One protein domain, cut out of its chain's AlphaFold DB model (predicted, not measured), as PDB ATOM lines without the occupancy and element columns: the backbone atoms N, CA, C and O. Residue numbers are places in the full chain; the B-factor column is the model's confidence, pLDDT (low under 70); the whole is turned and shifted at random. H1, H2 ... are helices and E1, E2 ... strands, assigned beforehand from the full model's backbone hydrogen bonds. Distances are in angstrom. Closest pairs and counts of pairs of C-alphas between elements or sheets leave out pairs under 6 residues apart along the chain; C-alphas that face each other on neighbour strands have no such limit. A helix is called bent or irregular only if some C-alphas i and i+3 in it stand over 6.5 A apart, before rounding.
ATOM      1  N   THR A 115      48.809  23.620 -65.783       76.06
ATOM      2  CA  THR A 115      47.633  23.969 -64.987       76.06
ATOM      3  C   THR A 115      47.006  22.690 -64.461       76.06
ATOM      4  O   THR A 115      46.478  21.884 -65.222       76.06
ATOM      5  N   TYR A 116      47.059  22.519 -63.149       75.88
ATOM      6  CA  TYR A 116      46.522  21.369 -62.450       75.88
ATOM      7  C   TYR A 116      45.120  21.672 -61.907       75.88
ATOM      8  O   TYR A 116      45.001  22.563 -61.059       75.88
ATOM      9  N   PRO A 117      44.072  20.942 -62.332       79.56
ATOM     10  CA  PRO A 117      42.726  21.106 -61.798       79.56
ATOM     11  C   PRO A 117      42.627  20.482 -60.403       79.56
ATOM     12  O   PRO A 117      42.554  19.263 -60.233       79.56
ATOM     13  N   LEU A 118      42.611  21.333 -59.380       79.81
ATOM     14  CA  LEU A 118      42.552  20.933 -57.976       79.81
ATOM     15  C   LEU A 118      41.210  20.303 -57.608       79.81
ATOM     16  O   LEU A 118      41.166  19.503 -56.682       79.81
ATOM     17  N   ASP A 119      40.133  20.595 -58.333       79.19
ATOM     18  CA  ASP A 119      38.821  19.985 -58.082       79.19
ATOM     19  C   ASP A 119      38.808  18.478 -58.311       79.19
ATOM     20  O   ASP A 119      38.169  17.741 -57.558       79.19
ATOM     21  N   THR A 120      39.529  18.006 -59.328       74.69
ATOM     22  CA  THR A 120      39.696  16.570 -59.577       74.69
ATOM     23  C   THR A 120      40.379  15.928 -58.377       74.69
ATOM     24  O   THR A 120      39.876  14.946 -57.836       74.69
ATOM     25  N   LEU A 121      41.461  16.544 -57.896       74.81
ATOM     26  CA  LEU A 121      42.184  16.078 -56.721       74.81
ATOM     27  C   LEU A 121      41.320  16.117 -55.454       74.81
ATOM     28  O   LEU A 121      41.222  15.114 -54.760       74.81
ATOM     29  N   LYS A 122      40.628  17.227 -55.174       77.94
ATOM     30  CA  LYS A 122      39.715  17.346 -54.027       77.94
ATOM     31  C   LYS A 122      38.648  16.251 -54.057       77.94
ATOM     32  O   LYS A 122      38.438  15.601 -53.041       77.94
ATOM     33  N   LYS A 123      38.007  15.997 -55.205       75.06
ATOM     34  CA  LYS A 123      36.991  14.933 -55.355       75.06
ATOM     35  C   LYS A 123      37.550  13.549 -55.033       75.06
ATOM     36  O   LYS A 123      36.894  12.785 -54.332       75.06
ATOM     37  N   LEU A 124      38.752  13.251 -55.517       69.00
ATOM     38  CA  LEU A 124      39.435  11.981 -55.261       69.00
ATOM     39  C   LEU A 124      39.802  11.822 -53.779       69.00
ATOM     40  O   LEU A 124      39.639  10.749 -53.213       69.00
ATOM     41  N   LEU A 125      40.172  12.921 -53.125       70.12
ATOM     42  CA  LEU A 125      40.410  13.008 -51.685       70.12
ATOM     43  C   LEU A 125      39.106  13.164 -50.868       70.12
ATOM     44  O   LEU A 125      39.111  13.690 -49.758       70.12
ATOM     45  N   GLY A 126      37.946  12.756 -51.388       69.56
ATOM     46  CA  GLY A 126      36.689  12.799 -50.627       69.56
ATOM     47  C   GLY A 126      36.128  14.208 -50.374       69.56
ATOM     48  O   GLY A 126      35.467  14.442 -49.362       69.56
ATOM     49  N   GLY A 127      36.386  15.150 -51.285       69.88
ATOM     50  CA  GLY A 127      35.735  16.458 -51.427       69.88
ATOM     51  C   GLY A 127      36.236  17.549 -50.479       69.88
ATOM     52  O   GLY A 127      36.761  18.567 -50.927       69.88
ATOM     53  N   ALA A 128      36.055  17.357 -49.172       78.56
ATOM     54  CA  ALA A 128      36.333  18.372 -48.153       78.56
ATOM     55  C   ALA A 128      37.769  18.259 -47.617       78.56
ATOM     56  O   ALA A 128      38.002  17.734 -46.525       78.56
ATOM     57  N   VAL A 129      38.733  18.740 -48.403       85.25
ATOM     58  CA  VAL A 129      40.146  18.805 -48.010       85.25
ATOM     59  C   VAL A 129      40.740  20.181 -48.270       85.25
ATOM     60  O   VAL A 129      40.473  20.814 -49.290       85.25
ATOM     61  N   ASP A 130      41.591  20.613 -47.348       89.88
ATOM     62  CA  ASP A 130      42.489  21.739 -47.545       89.88
ATOM     63  C   ASP A 130      43.795  21.223 -48.163       89.88
ATOM     64  O   ASP A 130      44.394  20.258 -47.678       89.88
ATOM     65  N   LEU A 131      44.248  21.875 -49.231       88.50
ATOM     66  CA  LEU A 131      45.468  21.514 -49.952       88.50
ATOM     67  C   LEU A 131      46.514  22.608 -49.793       88.50
ATOM     68  O   LEU A 131      46.190  23.795 -49.848       88.50
ATOM     69  N   TYR A 132      47.771  22.206 -49.642       90.88
ATOM     70  CA  TYR A 132      48.911  23.110 -49.573       90.88
ATOM     71  C   TYR A 132      50.028  22.600 -50.476       90.88
ATOM     72  O   TYR A 132      50.385  21.426 -50.393       90.88
ATOM     73  N   ILE A 133      50.612  23.479 -51.290       88.69
ATOM     74  CA  ILE A 133      51.848  23.199 -52.034       88.69
ATOM     75  C   ILE A 133      52.944  24.083 -51.455       88.69
ATOM     76  O   ILE A 133      52.775  25.297 -51.391       88.69
ATOM     77  N   ASN A 134      54.053  23.481 -51.020       90.06
ATOM     78  CA  ASN A 134      55.169  24.173 -50.366       90.06
ATOM     79  C   ASN A 134      54.687  25.104 -49.236       90.06
ATOM     80  O   ASN A 134      55.038  26.279 -49.198       90.06
ATOM     81  N   GLU A 135      53.833  24.586 -48.346       90.12
ATOM     82  CA  GLU A 135      53.211  25.317 -47.223       90.12
ATOM     83  C   GLU A 135      52.208  26.422 -47.610       90.12
ATOM     84  O   GLU A 135      51.546  26.989 -46.740       90.12
ATOM     85  N   GLN A 136      52.006  26.697 -48.899       91.19
ATOM     86  CA  GLN A 136      51.021  27.671 -49.350       91.19
ATOM     87  C   GLN A 136      49.651  27.017 -49.535       91.19
ATOM     88  O   GLN A 136      49.489  26.135 -50.380       91.19
ATOM     89  N   LYS A 137      48.648  27.494 -48.786       91.12
ATOM     90  CA  LYS A 137      47.257  27.045 -48.930       91.12
ATOM     91  C   LYS A 137      46.732  27.371 -50.325       91.12
ATOM     92  O   LYS A 137      46.798  28.515 -50.775       91.12
ATOM     93  N   LEU A 138      46.157  26.373 -50.979       88.06
ATOM     94  CA  LEU A 138      45.488  26.517 -52.261       88.06
ATOM     95  C   LEU A 138      44.021  26.876 -52.023       88.06
ATOM     96  O   LEU A 138      43.280  26.117 -51.402       88.06
ATOM     97  N   ILE A 139      43.614  28.047 -52.506       82.12
ATOM     98  CA  ILE A 139      42.240  28.568 -52.360       82.12
ATOM     99  C   ILE A 139      41.500  28.532 -53.708       82.12
ATOM    100  O   ILE A 139      40.279  28.622 -53.763       82.12
ATOM    101  N   THR A 140      42.239  28.372 -54.803       83.31
ATOM    102  CA  THR A 140      41.725  28.313 -56.170       83.31
ATOM    103  C   THR A 140      41.354  26.884 -56.578       83.31
ATOM    104  O   THR A 140      41.718  25.910 -55.914       83.31
ATOM    105  N   ASP A 141      40.652  26.753 -57.705       82.31
ATOM    106  CA  ASP A 141      40.302  25.451 -58.301       82.31
ATOM    107  C   ASP A 141      41.403  24.913 -59.219       82.31
ATOM    108  O   ASP A 141      41.359  23.766 -59.652       82.31
ATOM    109  N   ASN A 142      42.421  25.729 -59.495       83.62
ATOM    110  CA  ASN A 142      43.573  25.361 -60.304       83.62
ATOM    111  C   ASN A 142      44.874  25.828 -59.649       83.62
ATOM    112  O   ASN A 142      44.903  26.880 -59.004       83.62
ATOM    113  N   TYR A 143      45.954  25.084 -59.875       84.38
ATOM    114  CA  TYR A 143      47.318  25.485 -59.534       84.38
ATOM    115  C   TYR A 143      48.205  25.423 -60.773       84.38
ATOM    116  O   TYR A 143      48.158  24.439 -61.504       84.38
ATOM    117  N   VAL A 144      49.011  26.455 -61.019       84.00
ATOM    118  CA  VAL A 144      49.927  26.482 -62.165       84.00
ATOM    119  C   VAL A 144      51.343  26.219 -61.681       84.00
ATOM    120  O   VAL A 144      51.917  27.030 -60.956       84.00
ATOM    121  N   PHE A 145      51.923  25.107 -62.123       80.50
ATOM    122  CA  PHE A 145      53.356  24.874 -61.988       80.50
ATOM    123  C   PHE A 145      54.086  25.665 -63.066       80.50
ATOM    124  O   PHE A 145      53.905  25.385 -64.249       80.50
ATOM    125  N   SER A 146      54.897  26.637 -62.649       77.50
ATOM    126  CA  SER A 146      55.718  27.484 -63.527       77.50
ATOM    127  C   SER A 146      57.118  26.918 -63.795       77.50
ATOM    128  O   SER A 146      57.876  27.463 -64.597       77.50
ATOM    129  N   SER A 147      57.493  25.850 -63.090       77.62
ATOM    130  CA  SER A 147      58.779  25.167 -63.223       77.62
ATOM    131  C   SER A 147      58.650  23.701 -62.783       77.62
ATOM    132  O   SER A 147      57.777  23.376 -61.980       77.62
ATOM    133  N   PRO A 148      59.468  22.787 -63.328       78.88
ATOM    134  CA  PRO A 148      59.528  21.405 -62.864       78.88
ATOM    135  C   PRO A 148      60.387  21.294 -61.590       78.88
ATOM    136  O   PRO A 148      61.257  22.138 -61.342       78.88
ATOM    137  N   GLY A 149      60.173  20.239 -60.801       81.94
ATOM    138  CA  GLY A 149      60.952  19.946 -59.596       81.94
ATOM    139  C   GLY A 149      60.215  19.115 -58.547       81.94
ATOM    140  O   GLY A 149      59.214  18.465 -58.844       81.94
ATOM    141  N   ILE A 150      60.730  19.140 -57.319       85.62
ATOM    142  CA  ILE A 150      60.157  18.489 -56.140       85.62
ATOM    143  C   ILE A 150      59.371  19.529 -55.339       85.62
ATOM    144  O   ILE A 150      59.919  20.537 -54.895       85.62
ATOM    145  N   TYR A 151      58.087  19.260 -55.141       86.62
ATOM    146  CA  TYR A 151      57.167  20.074 -54.356       86.62
ATOM    147  C   TYR A 151      56.688  19.283 -53.144       86.62
ATOM    148  O   TYR A 151      56.542  18.068 -53.214       86.62
ATOM    149  N   THR A 152      56.385  19.941 -52.033       88.75
ATOM    150  CA  THR A 152      55.715  19.285 -50.906       88.75
ATOM    151  C   THR A 152      54.223  19.511 -51.029       88.75
ATOM    152  O   THR A 152      53.757  20.644 -50.913       88.75
ATOM    153  N   LEU A 153      53.462  18.438 -51.230       86.88
ATOM    154  CA  LEU A 153      52.012  18.496 -51.155       86.88
ATOM    155  C   LEU A 153      51.559  18.061 -49.766       86.88
ATOM    156  O   LEU A 153      51.900  16.976 -49.292       86.88
ATOM    157  N   LYS A 154      50.766  18.908 -49.119       90.38
ATOM    158  CA  LYS A 154      50.154  18.628 -47.825       90.38
ATOM    159  C   LYS A 154      48.639  18.666 -47.955       90.38
ATOM    160  O   LYS A 154      48.075  19.607 -48.511       90.38
ATOM    161  N   VAL A 155      48.001  17.625 -47.438       88.31
ATOM    162  CA  VAL A 155      46.546  17.481 -47.395       88.31
ATOM    163  C   VAL A 155      46.122  17.546 -45.939       88.31
ATOM    164  O   VAL A 155      46.626  16.789 -45.109       88.31
ATOM    165  N   VAL A 156      45.191  18.445 -45.642       90.94
ATOM    166  CA  VAL A 156      44.567  18.583 -44.329       90.94
ATOM    167  C   VAL A 156      43.094  18.223 -44.472       90.94
ATOM    168  O   VAL A 156      42.353  18.860 -45.221       90.94
ATOM    169  N   LYS A 157      42.665  17.179 -43.765       87.12
ATOM    170  CA  LYS A 157      41.291  16.681 -43.778       87.12
ATOM    171  C   LYS A 157      40.690  16.766 -42.385       87.12
ATOM    172  O   LYS A 157      41.261  16.244 -41.434       87.12
ATOM    173  N   ASN A 158      39.504  17.354 -42.287       87.19
ATOM    174  CA  ASN A 158      38.688  17.267 -41.084       87.19
ATOM    175  C   ASN A 158      37.708  16.099 -41.231       87.19
ATOM    176  O   ASN A 158      36.974  16.023 -42.216       87.19
ATOM    177  N   TYR A 159      37.714  15.181 -40.271       83.75
ATOM    178  CA  TYR A 159      36.849  14.007 -40.235       83.75
ATOM    179  C   TYR A 159      36.360  13.807 -38.803       83.75
ATOM    180  O   TYR A 159      37.170  13.711 -37.888       83.75
ATOM    181  N   GLU A 160      35.039  13.822 -38.607       84.56
ATOM    182  CA  GLU A 160      34.394  13.608 -37.298       84.56
ATOM    183  C   GLU A 160      34.962  14.481 -36.157       84.56
ATOM    184  O   GLU A 160      35.118  14.050 -35.019       84.56
ATOM    185  N   GLY A 161      35.291  15.743 -36.461       84.00
ATOM    186  CA  GLY A 161      35.834  16.694 -35.483       84.00
ATOM    187  C   GLY A 161      37.336  16.555 -35.207       84.00
ATOM    188  O   GLY A 161      37.878  17.337 -34.429       84.00
ATOM    189  N   GLN A 162      38.023  15.619 -35.864       87.75
ATOM    190  CA  GLN A 162      39.475  15.466 -35.813       87.75
ATOM    191  C   GLN A 162      40.130  15.944 -37.111       87.75
ATOM    192  O   GLN A 162      39.593  15.766 -38.206       87.75
ATOM    193  N   THR A 163      41.316  16.537 -36.989       90.69
ATOM    194  CA  THR A 163      42.107  17.003 -38.132       90.69
ATOM    195  C   THR A 163      43.238  16.027 -38.419       90.69
ATOM    196  O   THR A 163      44.116  15.802 -37.589       90.69
ATOM    197  N   TYR A 164      43.250  15.500 -39.636       89.19
ATOM    198  CA  TYR A 164      44.280  14.622 -40.165       89.19
ATOM    199  C   TYR A 164      45.143  15.393 -41.154       89.19
ATOM    200  O   TYR A 164      44.631  16.112 -42.010       89.19
ATOM    201  N   THR A 165      46.461  15.240 -41.042       91.12
ATOM    202  CA  THR A 165      47.422  15.853 -41.965       91.12
ATOM    203  C   THR A 165      48.352  14.787 -42.516       91.12
ATOM    204  O   THR A 165      48.951  14.030 -41.748       91.12
ATOM    205  N   ILE A 166      48.487  14.764 -43.839       89.19
ATOM    206  CA  ILE A 166      49.508  13.990 -44.547       89.19
ATOM    207  C   ILE A 166      50.340  14.921 -45.419       89.19
ATOM    208  O   ILE A 166      49.832  15.917 -45.943       89.19
ATOM    209  N   SER A 167      51.617  14.599 -45.577       89.19
ATOM    210  CA  SER A 167      52.540  15.357 -46.406       89.19
ATOM    211  C   SER A 167      53.453  14.428 -47.190       89.19
ATOM    212  O   SER A 167      54.029  13.491 -46.645       89.19
ATOM    213  N   ASN A 168      53.565  14.692 -48.487       87.50
ATOM    214  CA  ASN A 168      54.275  13.842 -49.424       87.50
ATOM    215  C   ASN A 168      55.031  14.681 -50.465       87.50
ATOM    216  O   ASN A 168      54.513  15.685 -50.954       87.50
ATOM    217  N   ASP A 169      56.223  14.221 -50.858       86.44
ATOM    218  CA  ASP A 169      56.969  14.784 -51.994       86.44
ATOM    219  C   ASP A 169      56.227  14.540 -53.314       86.44
ATOM    220  O   ASP A 169      55.878  13.403 -53.628       86.44
ATOM    221  N   TRP A 170      56.057  15.569 -54.125       82.19
ATOM    222  CA  TRP A 170      55.407  15.524 -55.424       82.19
ATOM    223  C   TRP A 170      56.402  15.918 -56.521       82.19
ATOM    224  O   TRP A 170      56.985  17.001 -56.485       82.19
ATOM    225  N   TYR A 171      56.625  15.016 -57.478       80.75
ATOM    226  CA  TYR A 171      57.627  15.160 -58.535       80.75
ATOM    227  C   TYR A 171      56.959  15.691 -59.804       80.75
ATOM    228  O   TYR A 171      56.267  14.964 -60.508       80.75
ATOM    229  N   VAL A 172      57.165  16.970 -60.109       79.81
ATOM    230  CA  VAL A 172      56.534  17.637 -61.251       79.81
ATOM    231  C   VAL A 172      57.521  17.747 -62.400       79.81
ATOM    232  O   VAL A 172      58.581  18.357 -62.271       79.81
ATOM    233  N   GLY A 173      57.156  17.181 -63.550       77.69
ATOM    234  CA  GLY A 173      57.977  17.218 -64.758       77.69
ATOM    235  C   GLY A 173      59.148  16.233 -64.766       77.69
ATOM    236  O   GLY A 173      59.954  16.303 -65.682       77.69
ATOM    237  N   TYR A 174      59.238  15.307 -63.810       78.75
ATOM    238  CA  TYR A 174      60.273  14.269 -63.737       78.75
ATOM    239  C   TYR A 174      59.659  12.930 -63.327       78.75
ATOM    240  O   TYR A 174      58.590  12.897 -62.717       78.75
ATOM    241  N   GLN A 175      60.338  11.825 -63.631       78.31
ATOM    242  CA  GLN A 175      59.939  10.517 -63.116       78.31
ATOM    243  C   GLN A 175      60.046  10.467 -61.585       78.31
ATOM    244  O   GLN A 175      61.078  10.832 -61.025       78.31
ATOM    245  N   ASN A 176      59.019   9.941 -60.908       80.44
ATOM    246  CA  ASN A 176      59.097   9.651 -59.477       80.44
ATOM    247  C   ASN A 176      60.089   8.490 -59.232       80.44
ATOM    248  O   ASN A 176      59.816   7.348 -59.628       80.44
ATOM    249  N   PRO A 177      61.220   8.740 -58.553       82.69
ATOM    250  CA  PRO A 177      62.280   7.748 -58.407       82.69
ATOM    251  C   PRO A 177      61.982   6.664 -57.370       82.69
ATOM    252  O   PRO A 177      62.500   5.548 -57.478       82.69
ATOM    253  N   TYR A 178      61.139   6.972 -56.385       85.69
ATOM    254  CA  TYR A 178      60.898   6.131 -55.212       85.69
ATOM    255  C   TYR A 178      59.613   5.293 -55.320       85.69
ATOM    256  O   TYR A 178      59.435   4.322 -54.580       85.69
ATOM    257  N   GLY A 179      58.738   5.625 -56.270       82.88
ATOM    258  CA  GLY A 179      57.441   4.972 -56.443       82.88
ATOM    259  C   GLY A 179      56.347   5.566 -55.552       82.88
ATOM    260  O   GLY A 179      56.517   6.637 -54.966       82.88
ATOM    261  N   ASN A 180      55.213   4.874 -55.481       81.25
ATOM    262  CA  ASN A 180      53.979   5.327 -54.840       81.25
ATOM    263  C   ASN A 180      53.522   4.344 -53.767       81.25
ATOM    264  O   ASN A 180      53.821   3.152 -53.847       81.25
ATOM    265  N   LEU A 181      52.782   4.843 -52.779       86.50
ATOM    266  CA  LEU A 181      52.198   4.006 -51.746       86.50
ATOM    267  C   LEU A 181      50.880   3.429 -52.266       86.50
ATOM    268  O   LEU A 181      49.888   4.128 -52.451       86.50
ATOM    269  N   SER A 182      50.854   2.120 -52.478       82.38
ATOM    270  CA  SER A 182      49.640   1.385 -52.809       82.38
ATOM    271  C   SER A 182      49.181   0.575 -51.609       82.38
ATOM    272  O   SER A 182      49.977  -0.034 -50.899       82.38
ATOM    273  N   PHE A 183      47.875   0.563 -51.368       84.44
ATOM    274  CA  PHE A 183      47.283  -0.326 -50.386       84.44
ATOM    275  C   PHE A 183      45.874  -0.733 -50.805       84.44
ATOM    276  O   PHE A 183      45.233  -0.076 -51.617       84.44
ATOM    277  N   ALA A 184      45.396  -1.825 -50.228       85.00
ATOM    278  CA  ALA A 184      44.015  -2.260 -50.294       85.00
ATOM    279  C   ALA A 184      43.595  -2.728 -48.901       85.00
ATOM    280  O   ALA A 184      44.348  -3.451 -48.239       85.00
ATOM    281  N   TYR A 185      42.401  -2.326 -48.473       85.69
ATOM    282  CA  TYR A 185      41.796  -2.796 -47.234       85.69
ATOM    283  C   TYR A 185      40.441  -3.436 -47.529       85.69
ATOM    284  O   TYR A 185      39.555  -2.830 -48.138       85.69
ATOM    285  N   ASP A 186      40.299  -4.683 -47.102       84.19
ATOM    286  CA  ASP A 186      39.036  -5.403 -47.128       84.19
ATOM    287  C   ASP A 186      38.408  -5.363 -45.733       84.19
ATOM    288  O   ASP A 186      38.869  -6.042 -44.814       84.19
ATOM    289  N   ALA A 187      37.337  -4.581 -45.595       81.31
ATOM    290  CA  ALA A 187      36.598  -4.437 -44.346       81.31
ATOM    291  C   ALA A 187      35.902  -5.735 -43.900       81.31
ATOM    292  O   ALA A 187      35.660  -5.904 -42.710       81.31
ATOM    293  N   GLY A 188      35.594  -6.660 -44.819       82.69
ATOM    294  CA  GLY A 188      34.946  -7.932 -44.484       82.69
ATOM    295  C   GLY A 188      35.907  -8.953 -43.874       82.69
ATOM    296  O   GLY A 188      35.521  -9.715 -42.991       82.69
ATOM    297  N   SER A 189      37.165  -8.965 -44.327       85.44
ATOM    298  CA  SER A 189      38.213  -9.851 -43.797       85.44
ATOM    299  C   SER A 189      39.195  -9.158 -42.848       85.44
ATOM    300  O   SER A 189      40.108  -9.808 -42.335       85.44
ATOM    301  N   HIS A 190      39.021  -7.854 -42.615       87.81
ATOM    302  CA  HIS A 190      39.942  -6.992 -41.871       87.81
ATOM    303  C   HIS A 190      41.377  -7.041 -42.397       87.81
ATOM    304  O   HIS A 190      42.334  -6.824 -41.655       87.81
ATOM    305  N   LYS A 191      41.562  -7.359 -43.678       90.25
ATOM    306  CA  LYS A 191      42.884  -7.597 -44.250       90.25
ATOM    307  C   LYS A 191      43.373  -6.363 -44.987       90.25
ATOM    308  O   LYS A 191      42.760  -5.920 -45.956       90.25
ATOM    309  N   MET A 192      44.531  -5.864 -44.568       90.06
ATOM    310  CA  MET A 192      45.282  -4.836 -45.272       90.06
ATOM    311  C   MET A 192      46.445  -5.455 -46.037       90.06
ATOM    312  O   MET A 192      47.213  -6.265 -45.508       90.06
ATOM    313  N   VAL A 193      46.597  -5.023 -47.282       91.19
ATOM    314  CA  VAL A 193      47.797  -5.237 -48.084       91.19
ATOM    315  C   VAL A 193      48.332  -3.872 -48.475       91.19
ATOM    316  O   VAL A 193      47.575  -3.091 -49.034       91.19
ATOM    317  N   ALA A 194      49.600  -3.584 -48.202       91.06
ATOM    318  CA  ALA A 194      50.235  -2.341 -48.633       91.06
ATOM    319  C   ALA A 194      51.639  -2.597 -49.175       91.06
ATOM    320  O   ALA A 194      52.341  -3.498 -48.719       91.06
ATOM    321  N   ASP A 195      52.051  -1.820 -50.162       91.19
ATOM    322  CA  ASP A 195      53.368  -1.872 -50.772       91.19
ATOM    323  C   ASP A 195      53.762  -0.500 -51.322       91.19
ATOM    324  O   ASP A 195      52.940   0.398 -51.487       91.19
ATOM    325  N   ILE A 196      55.053  -0.330 -51.588       88.38
ATOM    326  CA  ILE A 196      55.532   0.798 -52.380       88.38
ATOM    327  C   ILE A 196      55.749   0.271 -53.789       88.38
ATOM    328  O   ILE A 196      56.663  -0.528 -54.007       88.38
ATOM    329  N   SER A 197      54.930   0.692 -54.742       82.00
ATOM    330  CA  SER A 197      54.948   0.208 -56.124       82.00
ATOM    331  C   SER A 197      55.569   1.234 -57.076       82.00
ATOM    332  O   SER A 197      55.575   2.436 -56.822       82.00
ATOM    333  N   GLY A 198      56.171   0.760 -58.168       79.44
ATOM    334  CA  GLY A 198      56.924   1.614 -59.092       79.44
ATOM    335  C   GLY A 198      58.248   2.137 -58.517       79.44
ATOM    336  O   GLY A 198      58.782   1.590 -57.541       79.44
ATOM    337  N   GLY A 199      58.769   3.190 -59.153       81.38
ATOM    338  CA  GLY A 199      60.102   3.741 -58.901       81.38
ATOM    339  C   GLY A 199      61.219   2.909 -59.538       81.38
ATOM    340  O   GLY A 199      61.036   1.735 -59.860       81.38
ATOM    341  N   PHE A 200      62.383   3.524 -59.727       82.62
ATOM    342  CA  PHE A 200      63.575   2.856 -60.263       82.62
ATOM    343  C   PHE A 200      64.708   2.743 -59.238       82.62
ATOM    344  O   PHE A 200      65.678   2.032 -59.497       82.62
ATOM    345  N   ILE A 201      64.605   3.414 -58.086       85.25
ATOM    346  CA  ILE A 201      65.580   3.260 -57.004       85.25
ATOM    347  C   ILE A 201      65.219   2.017 -56.178       85.25
ATOM    348  O   ILE A 201      64.086   1.910 -55.694       85.25
ATOM    349  N   PRO A 202      66.157   1.067 -55.994       87.19
ATOM    350  CA  PRO A 202      65.904  -0.133 -55.210       87.19
ATOM    351  C   PRO A 202      65.538   0.171 -53.753       87.19
ATOM    352  O   PRO A 202      66.167   0.988 -53.076       87.19
ATOM    353  N   LYS A 203      64.526  -0.547 -53.265       90.38
ATOM    354  CA  LYS A 203      64.064  -0.524 -51.874       90.38
ATOM    355  C   LYS A 203      64.832  -1.569 -51.080       90.38
ATOM    356  O   LYS A 203      64.898  -2.721 -51.499       90.38
ATOM    357  N   THR A 204      65.375  -1.181 -49.932       91.94
ATOM    358  CA  THR A 204      66.144  -2.093 -49.065       91.94
ATOM    359  C   THR A 204      65.354  -2.533 -47.839       91.94
ATOM    360  O   THR A 204      65.416  -3.697 -47.456       91.94
ATOM    361  N   ALA A 205      64.559  -1.635 -47.255       94.19
ATOM    362  CA  ALA A 205      63.708  -1.927 -46.109       94.19
ATOM    363  C   ALA A 205      62.482  -1.012 -46.097       94.19
ATOM    364  O   ALA A 205      62.532   0.104 -46.615       94.19
ATOM    365  N   VAL A 206      61.396  -1.479 -45.479       96.81
ATOM    366  CA  VAL A 206      60.201  -0.674 -45.203       96.81
ATOM    367  C   VAL A 206      59.711  -0.987 -43.794       96.81
ATOM    368  O   VAL A 206      59.599  -2.160 -43.427       96.81
ATOM    369  N   LYS A 207      59.403   0.061 -43.031       98.12
ATOM    370  CA  LYS A 207      58.680   0.005 -41.759       98.12
ATOM    371  C   LYS A 207      57.313   0.648 -41.936       98.12
ATOM    372  O   LYS A 207      57.202   1.730 -42.510       98.12
ATOM    373  N   TRP A 208      56.286  -0.021 -41.440       97.75
ATOM    374  CA  TRP A 208      54.893   0.368 -41.609       97.75
ATOM    375  C   TRP A 208      54.316   0.821 -40.282       97.75
ATOM    376  O   TRP A 208      54.386   0.080 -39.301       97.75
ATOM    377  N   TYR A 209      53.710   2.002 -40.265       97.69
ATOM    378  CA  TYR A 209      53.116   2.593 -39.078       97.69
ATOM    379  C   TYR A 209      51.652   2.949 -39.313       97.69
ATOM    380  O   TYR A 209      51.315   3.472 -40.374       97.69
ATOM    381  N   LEU A 210      50.809   2.726 -38.310       95.44
ATOM    382  CA  LEU A 210      49.422   3.185 -38.277       95.44
ATOM    383  C   LEU A 210      49.265   4.153 -37.107       95.44
ATOM    384  O   LEU A 210      49.614   3.805 -35.986       95.44
ATOM    385  N   ASP A 211      48.848   5.390 -37.379       94.38
ATOM    386  CA  ASP A 211      48.786   6.481 -36.388       94.38
ATOM    387  C   ASP A 211      50.095   6.677 -35.587       94.38
ATOM    388  O   ASP A 211      50.104   7.189 -34.472       94.38
ATOM    389  N   GLY A 212      51.234   6.313 -36.187       95.38
ATOM    390  CA  GLY A 212      52.560   6.407 -35.568       95.38
ATOM    391  C   GLY A 212      53.023   5.145 -34.833       95.38
ATOM    392  O   GLY A 212      54.196   5.070 -34.471       95.38
ATOM    393  N   GLU A 213      52.176   4.128 -34.676       97.06
ATOM    394  CA  GLU A 213      52.553   2.845 -34.078       97.06
ATOM    395  C   GLU A 213      53.079   1.868 -35.130       97.06
ATOM    396  O   GLU A 213      52.470   1.698 -36.183       97.06
ATOM    397  N   LEU A 214      54.207   1.201 -34.856       97.38
ATOM    398  CA  LEU A 214      54.794   0.222 -35.775       97.38
ATOM    399  C   LEU A 214      53.886  -1.010 -35.887       97.38
ATOM    400  O   LEU A 214      53.731  -1.775 -34.935       97.38
ATOM    401  N   ILE A 215      53.337  -1.247 -37.076       96.94
ATOM    402  CA  ILE A 215      52.458  -2.385 -37.354       96.94
ATOM    403  C   ILE A 215      53.143  -3.502 -38.145       96.94
ATOM    404  O   ILE A 215      52.628  -4.620 -38.158       96.94
ATOM    405  N   GLY A 216      54.287  -3.253 -38.777       96.75
ATOM    406  CA  GLY A 216      55.014  -4.302 -39.484       96.75
ATOM    407  C   GLY A 216      56.282  -3.821 -40.171       96.75
ATOM    408  O   GLY A 216      56.522  -2.625 -40.319       96.75
ATOM    409  N   GLU A 217      57.073  -4.785 -40.627       96.38
ATOM    410  CA  GLU A 217      58.299  -4.566 -41.388       96.38
ATOM    411  C   GLU A 217      58.307  -5.470 -42.625       96.38
ATOM    412  O   GLU A 217      57.709  -6.548 -42.626       96.38
ATOM    413  N   GLY A 218      58.989  -5.027 -43.678       94.12
ATOM    414  CA  GLY A 218      59.127  -5.758 -44.937       94.12
ATOM    415  C   GLY A 218      58.594  -4.977 -46.132       94.12
ATOM    416  O   GLY A 218      57.729  -4.115 -45.996       94.12
ATOM    417  N   LEU A 219      59.107  -5.288 -47.329       92.06
ATOM    418  CA  LEU A 219      58.807  -4.548 -48.569       92.06
ATOM    419  C   LEU A 219      57.308  -4.476 -48.905       92.06
ATOM    420  O   LEU A 219      56.872  -3.550 -49.586       92.06
ATOM    421  N   LYS A 220      56.534  -5.449 -48.421       93.75
ATOM    422  CA  LYS A 220      55.081  -5.521 -48.533       93.75
ATOM    423  C   LYS A 220      54.490  -5.826 -47.161       93.75
ATOM    424  O   LYS A 220      54.909  -6.779 -46.507       93.75
ATOM    425  N   LEU A 221      53.493  -5.052 -46.761       95.19
ATOM    426  CA  LEU A 221      52.668  -5.297 -45.591       95.19
ATOM    427  C   LEU A 221      51.506  -6.217 -45.968       95.19
ATOM    428  O   LEU A 221      50.793  -5.970 -46.940       95.19
ATOM    429  N   MET A 222      51.289  -7.260 -45.173       95.12
ATOM    430  CA  MET A 222      50.070  -8.066 -45.195       95.12
ATOM    431  C   MET A 222      49.660  -8.312 -43.747       95.12
ATOM    432  O   MET A 222      50.334  -9.064 -43.045       95.12
ATOM    433  N   LYS A 223      48.598  -7.651 -43.280       94.19
ATOM    434  CA  LYS A 223      48.213  -7.685 -41.864       94.19
ATOM    435  C   LYS A 223      46.701  -7.656 -41.687       94.19
ATOM    436  O   LYS A 223      46.007  -6.976 -42.435       94.19
ATOM    437  N   ASN A 224      46.217  -8.376 -40.679       93.12
ATOM    438  CA  ASN A 224      44.842  -8.237 -40.216       93.12
ATOM    439  C   ASN A 224      44.776  -7.075 -39.216       93.12
ATOM    440  O   ASN A 224      45.521  -7.074 -38.234       93.12
ATOM    441  N   LEU A 225      43.920  -6.095 -39.484       89.94
ATOM    442  CA  LEU A 225      43.744  -4.868 -38.713       89.94
ATOM    443  C   LEU A 225      42.252  -4.677 -38.438       89.94
ATOM    444  O   LEU A 225      41.471  -4.478 -39.364       89.94
ATOM    445  N   ASN A 226      41.866  -4.754 -37.166       86.62
ATOM    446  CA  ASN A 226      40.496  -4.504 -36.719       86.62
ATOM    447  C   ASN A 226      40.388  -3.079 -36.160       86.62
ATOM    448  O   ASN A 226      40.157  -2.881 -34.968       86.62
ATOM    449  N   ASP A 227      40.653  -2.107 -37.027       88.94
ATOM    450  CA  ASP A 227      40.593  -0.678 -36.728       88.94
ATOM    451  C   ASP A 227      39.273  -0.067 -37.216       88.94
ATOM    452  O   ASP A 227      38.526  -0.677 -37.984       88.94
ATOM    453  N   GLN A 228      38.985   1.149 -36.758       86.56
ATOM    454  CA  GLN A 228      37.802   1.918 -37.142       86.56
ATOM    455  C   GLN A 228      38.170   3.371 -37.430       86.56
ATOM    456  O   GLN A 228      39.148   3.900 -36.890       86.56
ATOM    457  N   GLY A 229      37.344   4.019 -38.248       86.38
ATOM    458  CA  GLY A 229      37.499   5.424 -38.606       86.38
ATOM    459  C   GLY A 229      38.657   5.703 -39.557       86.38
ATOM    460  O   GLY A 229      39.250   4.805 -40.159       86.38
ATOM    461  N   LEU A 230      38.963   6.992 -39.695       87.38
ATOM    462  CA  LEU A 230      40.064   7.469 -40.517       87.38
ATOM    463  C   LEU A 230      41.389   7.319 -39.763       87.38
ATOM    464  O   LEU A 230      41.511   7.720 -38.611       87.38
ATOM    465  N   LYS A 231      42.393   6.751 -40.423       89.94
ATOM    466  CA  LYS A 231      43.704   6.445 -39.842       89.94
ATOM    467  C   LYS A 231      44.820   6.864 -40.777       89.94
ATOM    468  O   LYS A 231      44.657   6.814 -41.996       89.94
ATOM    469  N   LYS A 232      45.977   7.231 -40.227       91.50
ATOM    470  CA  LYS A 232      47.160   7.556 -41.030       91.50
ATOM    471  C   LYS A 232      48.067   6.343 -41.177       91.50
ATOM    472  O   LYS A 232      48.741   5.953 -40.225       91.50
ATOM    473  N   LEU A 233      48.165   5.811 -42.393       92.56
ATOM    474  CA  LEU A 233      49.202   4.853 -42.760       92.56
ATOM    475  C   LEU A 233      50.470   5.611 -43.149       92.56
ATOM    476  O   LEU A 233      50.440   6.518 -43.979       92.56
ATOM    477  N   THR A 234      51.594   5.237 -42.552       95.44
ATOM    478  CA  THR A 234      52.915   5.769 -42.883       95.44
ATOM    479  C   THR A 234      53.854   4.628 -43.245       95.44
ATOM    480  O   THR A 234      54.039   3.704 -42.457       95.44
ATOM    481  N   ALA A 235      54.490   4.709 -44.409       95.31
ATOM    482  CA  ALA A 235      55.616   3.861 -44.767       95.31
ATOM    483  C   ALA A 235      56.915   4.660 -44.636       95.31
ATOM    484  O   ALA A 235      57.067   5.714 -45.254       95.31
ATOM    485  N   VAL A 236      57.851   4.153 -43.840       96.94
ATOM    486  CA  VAL A 236      59.225   4.653 -43.752       96.94
ATOM    487  C   VAL A 236      60.107   3.685 -44.525       96.94
ATOM    488  O   VAL A 236      60.236   2.519 -44.153       96.94
ATOM    489  N   VAL A 237      60.665   4.144 -45.637       94.50
ATOM    490  CA  VAL A 237      61.324   3.307 -46.642       94.50
ATOM    491  C   VAL A 237      62.780   3.710 -46.765       94.50
ATOM    492  O   VAL A 237      63.080   4.893 -46.898       94.50
ATOM    493  N   ILE A 238      63.678   2.730 -46.790       93.25
ATOM    494  CA  ILE A 238      65.106   2.960 -47.006       93.25
ATOM    495  C   ILE A 238      65.460   2.655 -48.465       93.25
ATOM    496  O   ILE A 238      65.388   1.502 -48.910       93.25
ATOM    497  N   PHE A 239      65.897   3.680 -49.190       89.44
ATOM    498  CA  PHE A 239      66.380   3.627 -50.568       89.44
ATOM    499  C   PHE A 239      67.870   3.949 -50.603       89.44
ATOM    500  O   PHE A 239      68.257   5.091 -50.367       89.44
ATOM    501  N   ASN A 240      68.725   2.959 -50.881       81.62
ATOM    502  CA  ASN A 240      70.185   3.146 -50.932       81.62
ATOM    503  C   ASN A 240      70.749   3.960 -49.740       81.62
ATOM    504  O   ASN A 240      71.577   4.852 -49.914       81.62
ATOM    505  N   GLY A 241      70.264   3.677 -48.524       82.06
ATOM    506  CA  GLY A 241      70.678   4.356 -47.290       82.06
ATOM    507  C   GLY A 241      69.967   5.681 -46.979       82.06
ATOM    508  O   GLY A 241      70.214   6.248 -45.920       82.06
ATOM    509  N   GLU A 242      69.081   6.176 -47.847       86.25
ATOM    510  CA  GLU A 242      68.217   7.328 -47.568       86.25
ATOM    511  C   GLU A 242      66.837   6.895 -47.088       86.25
ATOM    512  O   GLU A 242      66.209   6.023 -47.685       86.25
ATOM    513  N   GLU A 243      66.347   7.548 -46.040       92.31
ATOM    514  CA  GLU A 243      64.996   7.348 -45.541       92.31
ATOM    515  C   GLU A 243      64.009   8.281 -46.255       92.31
ATOM    516  O   GLU A 243      64.186   9.498 -46.283       92.31
ATOM    517  N   LYS A 244      62.946   7.704 -46.817       91.12
ATOM    518  CA  LYS A 244      61.801   8.424 -47.378       91.12
ATOM    519  C   LYS A 244      60.524   8.017 -46.666       91.12
ATOM    520  O   LYS A 244      60.322   6.848 -46.341       91.12
ATOM    521  N   LYS A 245      59.638   8.989 -46.475       92.88
ATOM    522  CA  LYS A 245      58.353   8.806 -45.812       92.88
ATOM    523  C   LYS A 245      57.215   8.955 -46.816       92.88
ATOM    524  O   LYS A 245      57.201   9.902 -47.597       92.88
ATOM    525  N   PHE A 246      56.270   8.026 -46.768       91.00
ATOM    526  CA  PHE A 246      55.041   8.046 -47.558       91.00
ATOM    527  C   PHE A 246      53.869   7.996 -46.598       91.00
ATOM    528  O   PHE A 246      53.830   7.128 -45.726       91.00
ATOM    529  N   GLU A 247      52.928   8.916 -46.743       91.00
ATOM    530  CA  GLU A 247      51.755   9.004 -45.881       91.00
ATOM    531  C   GLU A 247      50.473   8.878 -46.707       91.00
ATOM    532  O   GLU A 247      50.349   9.467 -47.778       91.00
ATOM    533  N   SER A 248      49.497   8.140 -46.191       88.38
ATOM    534  CA  SER A 248      48.139   8.110 -46.731       88.38
ATOM    535  C   SER A 248      47.125   8.045 -45.595       88.38
ATOM    536  O   SER A 248      47.455   7.638 -44.479       88.38
ATOM    537  N   LEU A 249      45.892   8.458 -45.875       86.88
ATOM    538  CA  LEU A 249      44.768   8.277 -44.963       86.88
ATOM    539  C   LEU A 249      43.919   7.102 -45.446       86.88
ATOM    540  O   LEU A 249      43.708   6.945 -46.647       86.88
ATOM    541  N   ILE A 250      43.454   6.293 -44.504       84.12
ATOM    542  CA  ILE A 250      42.671   5.081 -44.740       84.12
ATOM    543  C   ILE A 250      41.407   5.178 -43.905       84.12
ATOM    544  O   ILE A 250      41.504   5.341 -42.691       84.12
ATOM    545  N   ASP A 251      40.237   5.093 -44.535       84.50
ATOM    546  CA  ASP A 251      38.966   4.983 -43.817       84.50
ATOM    547  C   ASP A 251      38.641   3.499 -43.599       84.50
ATOM    548  O   ASP A 251      38.241   2.795 -44.523       84.50
ATOM    549  N   PHE A 252      38.835   3.011 -42.374       84.75
ATOM    550  CA  PHE A 252      38.567   1.619 -42.012       84.75
ATOM    551  C   PHE A 252      37.069   1.293 -41.921       84.75
ATOM    552  O   PHE A 252      36.705   0.116 -41.876       84.75
ATOM    553  N   ASN A 253      36.190   2.302 -41.942       79.81
ATOM    554  CA  ASN A 253      34.741   2.096 -41.970       79.81
ATOM    555  C   ASN A 253      34.230   1.760 -43.381       79.81
ATOM    556  O   ASN A 253      33.093   1.310 -43.530       79.81
ATOM    557  N   GLN A 254      35.044   1.975 -44.420       71.81
ATOM    558  CA  GLN A 254      34.676   1.721 -45.809       71.81
ATOM    559  C   GLN A 254      35.674   0.747 -46.452       71.81
ATOM    560  O   GLN A 254      36.862   1.025 -46.577       71.81
ATOM    561  N   GLY A 255      35.198  -0.426 -46.879       59.91
ATOM    562  CA  GLY A 255      36.022  -1.372 -47.639       59.91
ATOM    563  C   GLY A 255      36.296  -0.870 -49.062       59.91
ATOM    564  O   GLY A 255      35.426  -0.265 -49.688       59.91
ATOM    565  N   GLY A 256      37.487  -1.144 -49.604       57.25
ATOM    566  CA  GLY A 256      37.813  -0.822 -50.994       57.25
ATOM    567  C   GLY A 256      39.305  -0.629 -51.283       57.25
ATOM    568  O   GLY A 256      40.125  -0.448 -50.389       57.25
ATOM    569  N   VAL A 257      39.650  -0.656 -52.575       49.12
ATOM    570  CA  VAL A 257      41.035  -0.535 -53.081       49.12
ATOM    571  C   VAL A 257      41.490   0.931 -53.211       49.12
ATOM    572  O   VAL A 257      42.679   1.191 -53.293       49.12
ATOM    573  N   ASN A 258      40.571   1.906 -53.189       47.75
ATOM    574  CA  ASN A 258      40.850   3.265 -53.680       47.75
ATOM    575  C   ASN A 258      40.350   4.412 -52.783       47.75
ATOM    576  O   ASN A 258      40.109   5.507 -53.283       47.75
ATOM    577  N   GLN A 259      40.207   4.229 -51.468       50.06
ATOM    578  CA  GLN A 259      39.916   5.367 -50.569       50.06
ATOM    579  C   GLN A 259      41.201   6.060 -50.121       50.06
ATOM    580  O   GLN A 259      41.498   6.221 -48.942       50.06
ATOM    581  N   VAL A 260      41.999   6.375 -51.134       49.41
ATOM    582  CA  VAL A 260      43.415   6.682 -51.064       49.41
ATOM    583  C   VAL A 260      43.575   8.192 -51.071       49.41
ATOM    584  O   VAL A 260      43.197   8.867 -52.024       49.41
ATOM    585  N   TYR A 261      44.213   8.712 -50.028       53.00
ATOM    586  CA  TYR A 261      44.777  10.061 -50.042       53.00
ATOM    587  C   TYR A 261      46.242  10.019 -50.497       53.00
ATOM    588  O   TYR A 261      47.084  10.726 -49.962       53.00
ATOM    589  N   ASP A 262      46.582   9.146 -51.450       52.41
ATOM    590  CA  ASP A 262      47.870   9.170 -52.150       52.41
ATOM    591  C   ASP A 262      47.712   9.985 -53.430       52.41
ATOM    592  O   ASP A 262      47.263   9.511 -54.473       52.41
ATOM    593  N   VAL A 263      48.093  11.250 -53.328       51.28
ATOM    594  CA  VAL A 263      48.034  12.188 -54.444       51.28
ATOM    595  C   VAL A 263      48.993  11.794 -55.580       51.28
ATOM    596  O   VAL A 263      48.821  12.228 -56.717       51.28
ATOM    597  N   LYS A 264      49.972  10.918 -55.323       54.44
ATOM    598  CA  LYS A 264      50.976  10.516 -56.313       54.44
ATOM    599  C   LYS A 264      50.513   9.412 -57.251       54.44
ATOM    600  O   LYS A 264      51.124   9.211 -58.302       54.44
ATOM    601  N   GLN A 265      49.404   8.732 -56.940       50.50
ATOM    602  CA  GLN A 265      48.758   7.880 -57.936       50.50
ATOM    603  C   GLN A 265      48.325   8.689 -59.160       50.50
ATOM    604  O   GLN A 265      48.108   8.077 -60.184       50.50
ATOM    605  N   TYR A 266      48.264  10.026 -59.114       55.84
ATOM    606  CA  TYR A 266      47.741  10.869 -60.194       55.84
ATOM    607  C   TYR A 266      48.799  11.518 -61.092       55.84
ATOM    608  O   TYR A 266      48.437  12.284 -61.986       55.84
ATOM    609  N   ASP A 267      50.080  11.165 -60.939       53.94
ATOM    610  CA  ASP A 267      51.129  11.576 -61.885       53.94
ATOM    611  C   ASP A 267      50.830  11.079 -63.318       53.94
ATOM    612  O   ASP A 267      51.266  11.696 -64.289       53.94
ATOM    613  N   TYR A 268      50.007  10.027 -63.487       51.12
ATOM    614  CA  TYR A 268      49.539   9.583 -64.809       51.12
ATOM    615  C   TYR A 268      48.494  10.508 -65.446       51.12
ATOM    616  O   TYR A 268      48.272  10.381 -66.641       51.12
ATOM    617  N   LEU A 269      47.825  11.405 -64.705       48.97
ATOM    618  CA  LEU A 269      46.885  12.379 -65.290       48.97
ATOM    619  C   LEU A 269      47.617  13.571 -65.925       48.97
ATOM    620  O   LEU A 269      47.042  14.289 -66.739       48.97
ATOM    621  N   LEU A 270      48.905  13.744 -65.615       51.94
ATOM    622  CA  LEU A 270      49.805  14.721 -66.235       51.94
ATOM    623  C   LEU A 270      50.303  14.256 -67.625       51.94
ATOM    624  O   LEU A 270      51.366  14.685 -68.064       51.94
TER     625      LEU A 270
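Overview. This is residues 115 to 270 of the 352 residues of an uncharacterized protein of Flavobacteriia bacterium 40-80 (UniProt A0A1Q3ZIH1). The domain has two lobes side by side: a strongly twisted sheet made by E3, E2, E5 and E6, and a small sandwich in which the sheet E10, E9, E12 and E13 packs face to face on the sheet E7, E8 and E11. The lobes come together chiefly where the edge strands E6 and E13 meet, and H2, H1 and the short pair E1 and E4 gather round the first sheet, H2 over E6. The printed part has 156 residues with thirteen named strands and two named helices, in the order E1 H1 E2 E3 E4 E5 E6 E7 E8 E9 E10 E11 E12 E13 H2. The class is mostly strand, and the neighbour strands are antiparallel in each sheet. The whole is compact, with a radius of gyration of the C-alphas of 15.4 A and spans of 43 by 40 by 23 A.

Along the chain. The printed part begins with E1, residues 115 to 117, whose C-alpha 115 is at (47.633, 23.969, -64.987). H1 is residues 118 to 124, 9.9 A from first to last C-alpha. E2, residues 129 to 133, E3, residues 136 to 138, and E4, residues 142 to 145, follow. E5, residues 149 to 159, is 31.5 A long and begins at C-alpha 149 (60.952, 19.946, -59.596); E6, residues 162 to 172, is 30.7 A long. Next come E7, residues 180 to 186, 19.9 A, and E8, residues 191 to 197, 18.6 A. E9, residues 203 to 210, is 20.3 A long, and after it come E10, residues 213 to 217, and E11, residues 220 to 224. E12, residues 230 to 239, is 28.4 A long, and E13, residues 242 to 251, is 29.6 A. H2, residues 263 to 270, is 12.2 A long and ends at C-alpha 270 (49.805, 14.721, -66.235); it is irregular, with C-alphas 265 and 268 7.1 A apart.

Arrangement. E1 and E4 are antiparallel neighbours, with N 116 and O 143 at 2.8 A. The first larger sheet runs E3 E2 E5 E6. The hairpin E2 and E3 has N 138 and O 131 at 2.8 A, E2 and E5 have N 130 and O 156 at 2.9 A, and the hairpin E5 and E6 has N 157 and O 164 at 2.8 A. H1 only grazes this sheet, with residues 118 to 123. H2 is on it at a height over the sheet of 8.9 A, over E6 and slantwise to the strands, at 37 degrees to E6 on the local plane. H1 and H2 are close but not clearly touching, with the C-alphas of Leu 121 and Val 263 closest at 7.4 A. The closest C-alphas of E6 and E13 are those of Ile 166 and Glu 247, 5.6 A apart. The domain is a stack of sheets, sheets face to face in turn: E10 E9 E12 E13 faces E3 E2 E5 E6 at 10.2 A and E7 E8 E11 at 9.6 A, centre to centre of the facing parts. Within range are N 215 and O 208 of the hairpin E9 and E10, 2.8 A; N 207 and O 236 of E9 and E12, 2.8 A; N 235 and O 246 of the hairpin E12 and E13, 2.8 A; N 182 and O 195 of the hairpin E7 and E8, 2.9 A; and N 192 and O 223 of E8 and E11, 2.8 A. In H1 every O i to N i+4 pair is within hydrogen-bond range; in H2 0 of 4 are, but 4 of 5 O i to N i+3 pairs.

Size, cuts and confidence. The C-alphas farthest apart, those of Ser 146 and Ser 189, are 45.7 A apart. The printed part has no cut. The link E13 to H2, 11 residues, is long, and E6 to E7, 7 residues, is short; the other links are tight. The mean pLDDT of the printed part is 83.0; residue 124, residues 126 to 127 and residues 255 to 270 are under 70.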